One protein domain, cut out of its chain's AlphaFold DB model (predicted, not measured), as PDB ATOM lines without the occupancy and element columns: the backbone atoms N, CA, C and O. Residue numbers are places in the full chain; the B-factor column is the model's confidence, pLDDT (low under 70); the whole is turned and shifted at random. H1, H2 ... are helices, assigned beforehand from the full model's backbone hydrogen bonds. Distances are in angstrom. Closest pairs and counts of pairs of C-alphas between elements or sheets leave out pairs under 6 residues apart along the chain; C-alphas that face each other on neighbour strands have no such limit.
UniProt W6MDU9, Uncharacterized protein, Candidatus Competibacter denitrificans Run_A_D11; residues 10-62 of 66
ATOM      1  N   GLU A  10      13.657  39.359  54.766       93.62
ATOM      2  CA  GLU A  10      15.069  39.110  54.469       93.62
ATOM      3  C   GLU A  10      15.692  40.291  53.718       93.62
ATOM      4  O   GLU A  10      16.740  40.794  54.112       93.62
ATOM      5  N   ALA A  11      15.002  40.804  52.695       91.81
ATOM      6  CA  ALA A  11      15.463  41.957  51.926       91.81
ATOM      7  C   ALA A  11      15.512  43.236  52.778       91.81
ATOM      8  O   ALA A  11      16.426  44.043  52.629       91.81
ATOM      9  N   ALA A  12      14.554  43.427  53.692       92.56
ATOM     10  CA  ALA A  12      14.573  44.553  54.624       92.56
ATOM     11  C   ALA A  12      15.811  44.510  55.534       92.56
ATOM     12  O   ALA A  12      16.481  45.530  55.707       92.56
ATOM     13  N   LYS A  13      16.152  43.322  56.046       94.69
ATOM     14  CA  LYS A  13      17.361  43.108  56.848       94.69
ATOM     15  C   LYS A  13      18.638  43.345  56.039       94.69
ATOM     16  O   LYS A  13      19.544  44.011  56.521       94.69
ATOM     17  N   GLU A  14      18.705  42.860  54.801       95.88
ATOM     18  CA  GLU A  14      19.866  43.095  53.930       95.88
ATOM     19  C   GLU A  14      20.090  44.588  53.647       95.88
ATOM     20  O   GLU A  14      21.231  45.055  53.636       95.88
ATOM     21  N   ILE A  15      19.015  45.362  53.454       94.44
ATOM     22  CA  ILE A  15      19.102  46.821  53.291       94.44
ATOM     23  C   ILE A  15      19.673  47.468  54.564       94.44
ATOM     24  O   ILE A  15      20.542  48.338  54.463       94.44
ATOM     25  N   GLU A  16      19.226  47.041  55.745       95.44
ATOM     26  CA  GLU A  16      19.740  47.528  57.031       95.44
ATOM     27  C   GLU A  16      21.224  47.182  57.230       95.44
ATOM     28  O   GLU A  16      22.028  48.069  57.529       95.44
ATOM     29  N   ASP A  17      21.615  45.929  56.995       97.06
ATOM     30  CA  ASP A  17      22.998  45.463  57.140       97.06
ATOM     31  C   ASP A  17      23.950  46.245  56.213       97.06
ATOM     32  O   ASP A  17      25.031  46.680  56.627       97.06
ATOM     33  N   LEU A  18      23.532  46.500  54.967       95.44
ATOM     34  CA  LEU A  18      24.291  47.313  54.013       95.44
ATOM     35  C   LEU A  18      24.381  48.779  54.440       95.44
ATOM     36  O   LEU A  18      25.451  49.383  54.321       95.44
ATOM     37  N   TYR A  19      23.293  49.357  54.955       95.81
ATOM     38  CA  TYR A  19      23.316  50.715  55.495       95.81
ATOM     39  C   TYR A  19      24.346  50.834  56.621       95.81
ATOM     40  O   TYR A  19      25.195  51.727  56.586       95.81
ATOM     41  N   LEU A  20      24.310  49.911  57.586       96.69
ATOM     42  CA  LEU A  20      25.238  49.885  58.714       96.69
ATOM     43  C   LEU A  20      26.684  49.705  58.248       96.69
ATOM     44  O   LEU A  20      27.572  50.387  58.757       96.69
ATOM     45  N   TYR A  21      26.924  48.854  57.249       96.50
ATOM     46  CA  TYR A  21      28.248  48.679  56.653       96.50
ATOM     47  C   TYR A  21      28.786  49.977  56.032       96.50
ATOM     48  O   TYR A  21      29.915  50.375  56.314       96.50
ATOM     49  N   VAL A  22      27.984  50.691  55.234       94.94
ATOM     50  CA  VAL A  22      28.412  51.973  54.639       94.94
ATOM     51  C   VAL A  22      28.588  53.050  55.714       94.94
ATOM     52  O   VAL A  22      29.522  53.854  55.636       94.94
ATOM     53  N   ALA A  23      27.737  53.046  56.743       95.75
ATOM     54  CA  ALA A  23      27.776  54.019  57.830       95.75
ATOM     55  C   ALA A  23      29.076  53.948  58.645       95.75
ATOM     56  O   ALA A  23      29.507  54.977  59.165       95.75
ATOM     57  N   GLN A  24      29.737  52.782  58.697       96.62
ATOM     58  CA  GLN A  24      31.065  52.637  59.310       96.62
ATOM     59  C   GLN A  24      32.113  53.548  58.652       96.62
ATOM     60  O   GLN A  24      33.014  54.030  59.333       96.62
ATOM     61  N   ALA A  25      31.994  53.796  57.344       95.62
ATOM     62  CA  ALA A  25      32.896  54.677  56.605       95.62
ATOM     63  C   ALA A  25      32.374  56.120  56.525       95.62
ATOM     64  O   ALA A  25      33.144  57.068  56.669       95.62
ATOM     65  N   SER A  26      31.077  56.307  56.260       96.12
ATOM     66  CA  SER A  26      30.443  57.627  56.212       96.12
ATOM     67  C   SER A  26      28.929  57.522  56.366       96.12
ATOM     68  O   SER A  26      28.233  56.966  55.513       96.12
ATOM     69  N   LEU A  27      28.412  58.139  57.429       94.75
ATOM     70  CA  LEU A  27      26.975  58.214  57.693       94.75
ATOM     71  C   LEU A  27      26.224  58.980  56.593       94.75
ATOM     72  O   LEU A  27      25.115  58.606  56.220       94.75
ATOM     73  N   GLU A  28      26.838  60.024  56.031       96.88
ATOM     74  CA  GLU A  28      26.241  60.787  54.932       96.88
ATOM     75  C   GLU A  28      26.083  59.921  53.676       96.88
ATOM     76  O   GLU A  28      25.026  59.924  53.041       96.88
ATOM     77  N   ASN A  29      27.109  59.135  53.337       94.06
ATOM     78  CA  ASN A  29      27.038  58.226  52.197       94.06
ATOM     79  C   ASN A  29      26.010  57.113  52.427       94.06
ATOM     80  O   ASN A  29      25.293  56.762  51.492       94.06
ATOM     81  N   ALA A  30      25.895  56.608  53.657       94.88
ATOM     82  CA  ALA A  30      24.887  55.617  54.019       94.88
ATOM     83  C   ALA A  30      23.467  56.173  53.841       94.88
ATOM     84  O   ALA A  30      22.631  55.536  53.200       94.88
ATOM     85  N   ALA A  31      23.212  57.397  54.315       95.38
ATOM     86  CA  ALA A  31      21.925  58.064  54.143       95.38
ATOM     87  C   ALA A  31      21.604  58.303  52.659       95.38
ATOM     88  O   ALA A  31      20.518  57.955  52.198       95.38
ATOM     89  N   ARG A  32      22.560  58.831  51.881       96.38
ATOM     90  CA  ARG A  32      22.391  59.040  50.431       96.38
ATOM     91  C   ARG A  32      22.072  57.736  49.701       96.38
ATOM     92  O   ARG A  32      21.175  57.715  48.860       96.38
ATOM     93  N   TRP A  33      22.779  56.656  50.027       95.50
ATOM     94  CA  TRP A  33      22.528  55.333  49.461       95.50
ATOM     95  C   TRP A  33      21.132  54.809  49.829       95.50
ATOM     96  O   TRP A  33      20.401  54.359  48.946       95.50
ATOM     97  N   TYR A  34      20.730  54.941  51.096       94.62
ATOM     98  CA  TYR A  34      19.426  54.494  51.585       94.62
ATOM     99  C   TYR A  34      18.262  55.216  50.892       94.62
ATOM    100  O   TYR A  34      17.321  54.584  50.410       94.62
ATOM    101  N   PHE A  35      18.342  56.542  50.755       94.75
ATOM    102  CA  PHE A  35      17.316  57.289  50.027       94.75
ATOM    103  C   PHE A  35      17.279  56.910  48.542       94.75
ATOM    104  O   PHE A  35      16.199  56.742  47.981       94.75
ATOM    105  N   ALA A  36      18.439  56.704  47.913       94.38
ATOM    106  CA  ALA A  36      18.509  56.311  46.508       94.38
ATOM    107  C   ALA A  36      17.928  54.911  46.242       94.38
ATOM    108  O   ALA A  36      17.313  54.694  45.194       94.38
ATOM    109  N   ILE A  37      18.117  53.948  47.154       93.44
ATOM    110  CA  ILE A  37      17.531  52.613  46.992       93.44
ATOM    111  C   ILE A  37      16.022  52.640  47.239       93.44
ATOM    112  O   ILE A  37      15.278  52.048  46.458       93.44
ATOM    113  N   HIS A  38      15.557  53.394  48.239       91.44
ATOM    114  CA  HIS A  38      14.131  53.542  48.519       91.44
ATOM    115  C   HIS A  38      13.386  54.211  47.354       91.44
ATOM    116  O   HIS A  38      12.336  53.725  46.939       91.44
ATOM    117  N   ASP A  39      13.953  55.266  46.764       91.69
ATOM    118  CA  ASP A  39      13.406  55.917  45.566       91.69
ATOM    119  C   ASP A  39      13.272  54.924  44.397       91.69
ATOM    120  O   ASP A  39      12.211  54.763  43.792       91.69
ATOM    121  N   LYS A  40      14.314  54.123  44.150       90.44
ATOM    122  CA  LYS A  40      14.274  53.060  43.135       90.44
ATOM    123  C   LYS A  40      13.219  51.988  43.427       90.44
ATOM    124  O   LYS A  40      12.675  51.429  42.471       90.44
ATOM    125  N   ILE A  41      12.946  51.662  44.689       89.94
ATOM    126  CA  ILE A  41      11.900  50.703  45.072       89.94
ATOM    127  C   ILE A  41      10.512  51.316  44.838       89.94
ATOM    128  O   ILE A  41       9.659  50.661  44.243       89.94
ATOM    129  N   GLU A  42      10.302  52.581  45.211       87.62
ATOM    130  CA  GLU A  42       9.044  53.311  44.991       87.62
ATOM    131  C   GLU A  42       8.631  53.306  43.509       87.62
ATOM    132  O   GLU A  42       7.475  53.015  43.194       87.62
ATOM    133  N   THR A  43       9.580  53.497  42.581       88.19
ATOM    134  CA  THR A  43       9.286  53.479  41.130       88.19
ATOM    135  C   THR A  43       8.704  52.151  40.619       88.19
ATOM    136  O   THR A  43       8.053  52.122  39.571       88.19
ATOM    137  N   LEU A  44       8.884  51.034  41.339       86.62
ATOM    138  CA  LEU A  44       8.302  49.740  40.958       86.62
ATOM    139  C   LEU A  44       6.773  49.728  41.072       86.62
ATOM    140  O   LEU A  44       6.128  48.953  40.367       86.62
ATOM    141  N   LYS A  45       6.183  50.603  41.897       86.38
ATOM    142  CA  LYS A  45       4.722  50.762  41.980       86.38
ATOM    143  C   LYS A  45       4.134  51.179  40.631       86.38
ATOM    144  O   LYS A  45       3.055  50.727  40.249       86.38
ATOM    145  N   GLU A  46       4.851  52.021  39.898       86.25
ATOM    146  CA  GLU A  46       4.426  52.543  38.599       86.25
ATOM    147  C   GLU A  46       4.889  51.652  37.443       86.25
ATOM    148  O   GLU A  46       4.162  51.471  36.469       86.25
ATOM    149  N   SER A  47       6.091  51.079  37.556       82.38
ATOM    150  CA  SER A  47       6.742  50.312  36.490       82.38
ATOM    151  C   SER A  47       7.348  49.000  37.015       82.38
ATOM    152  O   SER A  47       8.575  48.878  37.106       82.38
ATOM    153  N   PRO A  48       6.523  47.981  37.327       77.94
ATOM    154  CA  PRO A  48       7.001  46.725  37.917       77.94
ATOM    155  C   PRO A  48       7.931  45.934  36.984       77.94
ATOM    156  O   PRO A  48       8.851  45.267  37.442       77.94
ATOM    157  N   ASN A  49       7.762  46.072  35.664       78.62
ATOM    158  CA  ASN A  49       8.568  45.376  34.653       78.62
ATOM    159  C   ASN A  49       9.791  46.183  34.175       78.62
ATOM    160  O   ASN A  49      10.325  45.909  33.101       78.62
ATOM    161  N   ARG A  50      10.242  47.198  34.932       78.44
ATOM    162  CA  ARG A  50      11.412  48.009  34.539       78.44
ATOM    163  C   ARG A  50      12.718  47.214  34.561       78.44
ATOM    164  O   ARG A  50      13.643  47.516  33.810       78.44
ATOM    165  N   CYS A  51      12.807  46.226  35.448       77.19
ATOM    166  CA  CYS A  51      13.979  45.377  35.581       77.19
ATOM    167  C   CYS A  51      13.818  44.153  34.681       77.19
ATOM    168  O   CYS A  51      12.808  43.451  34.738       77.19
ATOM    169  N   ARG A  52      14.833  43.873  33.858       75.00
ATOM    170  CA  ARG A  52      14.897  42.604  33.131       75.00
ATOM    171  C   ARG A  52      15.025  41.471  34.142       75.00
ATOM    172  O   ARG A  52      15.781  41.589  35.102       75.00
ATOM    173  N   VAL A  53      14.331  40.367  33.881       76.44
ATOM    174  CA  VAL A  53      14.553  39.115  34.611       76.44
ATOM    175  C   VAL A  53      16.033  38.758  34.496       76.44
ATOM    176  O   VAL A  53      16.590  38.762  33.391       76.44
ATOM    177  N   ALA A  54      16.674  38.502  35.636       77.88
ATOM    178  CA  ALA A  54      18.086  38.167  35.669       77.88
ATOM    179  C   ALA A  54      18.340  36.907  34.827       77.88
ATOM    180  O   ALA A  54      17.548  35.964  34.816       77.88
ATOM    181  N   PHE A  55      19.455  36.879  34.093       74.38
ATOM    182  CA  PHE A  55      19.823  35.731  33.255       74.38
ATOM    183  C   PHE A  55      19.830  34.419  34.057       74.38
ATOM    184  O   PHE A  55      19.394  33.377  33.564       74.38
ATOM    185  N   GLU A  56      20.293  34.506  35.305       76.00
ATOM    186  CA  GLU A  56      20.429  33.398  36.245       76.00
ATOM    187  C   GLU A  56      19.093  32.830  36.747       76.00
ATOM    188  O   GLU A  56      19.031  31.670  37.152       76.00
ATOM    189  N   SER A  57      17.985  33.575  36.625       71.62
ATOM    190  CA  SER A  57      16.644  33.091  36.982       71.62
ATOM    191  C   SER A  57      16.233  31.851  36.176       71.62
ATOM    192  O   SER A  57      15.411  31.060  36.629       71.62
ATOM    193  N   ARG A  58      16.837  31.638  34.997       72.81
ATOM    194  CA  ARG A  58      16.648  30.425  34.181       72.81
ATOM    195  C   ARG A  58      17.291  29.172  34.770       72.81
ATOM    196  O   ARG A  58      16.927  28.073  34.369       72.81
ATOM    197  N   PHE A  59      18.244  29.335  35.681       74.44
ATOM    198  CA  PHE A  59      18.988  28.238  36.296       74.44
ATOM    199  C   PHE A  59      18.452  27.917  37.692       74.44
ATOM    200  O   PHE A  59      18.403  26.751  38.076       74.44
ATOM    201  N   TYR A  60      17.991  28.933  38.427       65.00
ATOM    202  CA  TYR A  60      17.520  28.778  39.806       65.00
ATOM    203  C   TYR A  60      16.018  28.486  39.953       65.00
ATOM    204  O   TYR A  60      15.568  28.170  41.050       65.00
ATOM    205  N   SER A  61      15.237  28.478  38.868       58.03
ATOM    206  CA  SER A  61      13.799  28.153  38.893       58.03
ATOM    207  C   SER A  61      13.463  26.693  39.252       58.03
ATOM    208  O   SER A  61      12.289  26.353  39.381       58.03
ATOM    209  N   ARG A  62      14.464  25.816  39.433       48.34
ATOM    210  CA  ARG A  62      14.279  24.372  39.674       48.34
ATOM    211  C   ARG A  62      14.293  23.948  41.155       48.34
ATOM    212  O   ARG A  62      14.095  22.772  41.432       48.34
TER     213      ARG A  62
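What this domain is: This is residues 10 to 62 of the 66 residues of an uncharacterized protein of Candidatus Competibacter denitrificans Run_A_D11 (UniProt W6MDU9). The printed part is a helical hairpin opened into a narrow V, with a long tail beyond the end of its longer arm. Helices H1 and H2 are the two arms, joined at the closed end of the V by residues 24 to 26; residues 39 to 62, the last part of H2, the long link after it and the small helix H3 among them, stick out with no support from the rest. The 53 residues, with three named helices in the order H1, H2, H3 and no named strand, are of the class all helix. The whole is loose, with a radius of gyration of the C-alphas of 14.3 A, and the C-alphas span 38 by 27 by 17 A along their three main axes.

Where its parts are: The printed part begins with H1, residues 10 to 23, which measures 19.9 A from its first C-alpha to its last; C-alpha 10 is at (15.069, 39.110, 54.469) and C-alpha 23 is at (27.776, 54.019, 57.830). Three residues, 24 to 26, lead on to H2, residues 27 to 45, the longest helix with 19 residues. H2 measures 28.2 A from its first C-alpha to its last; C-alpha 27 is at (26.975, 58.214, 57.693) and C-alpha 45 at (4.722, 50.762, 41.980). In this helix x falls and z falls, whereas in H1 x and y rise from the first C-alpha to the last. After H2 come eleven residues, 46 to 56, with no named element. H3, residues 57 to 60, is a short helix of 4 residues that ends with C-alpha 60 at (17.520, 28.778, 39.806). Residues 61 and 62 follow it, and the printed part ends with C-alpha 62 at (14.279, 24.372, 39.674).

How they stand to each other: H1 and H2 form a helical hairpin, two helices that follow each other and run opposite ways. They touch, with 10 pairs of C-alphas within 8 A. The closest C-alphas of the two are those of Ala 23 and Ala 30, 5.0 A apart. Their lines stand at a shallow tilt of 29 degrees, and their centres are 11.7 A apart. H2 touches H1 with residues 29 to 34 alone. Farther along, residues 39 to 62 stand free, of which 39 to 45 belong to H2 and 57 to 60 belong to H3: no C-alpha 8 or more residues away along the chain comes within 10 A of theirs. H3 touches no helix; H1 and H3 are apart, and H2 and H3 are apart too, though they follow each other in the chain. In the backbone of H1 every pair of O of residue i and N of residue i+4 is within hydrogen-bond range, and in H2 13 of 15 such pairs are. H3 is too short for such a pair, and its one pair of O of residue i and N of residue i+3 is not within range.

The domain as a whole: The C-alphas of Glu 28 and Arg 62, the two farthest apart in the domain, are 41.3 A from each other, and the first and last printed C-alphas, of Glu 10 and Arg 62, are 20.9 A apart. The printed part runs from residue 10 to residue 62 without a cut, within a full chain of 66 residues. The link from H1 to H2 is tight, and the link from H2 to H3, with 11 residues, is long. The mean pLDDT of the printed part is 87.3. It is 95 in H1, 92 in H2 and 71 in H3. Residues 60 to 62 are under 70, the model's low-confidence stretch.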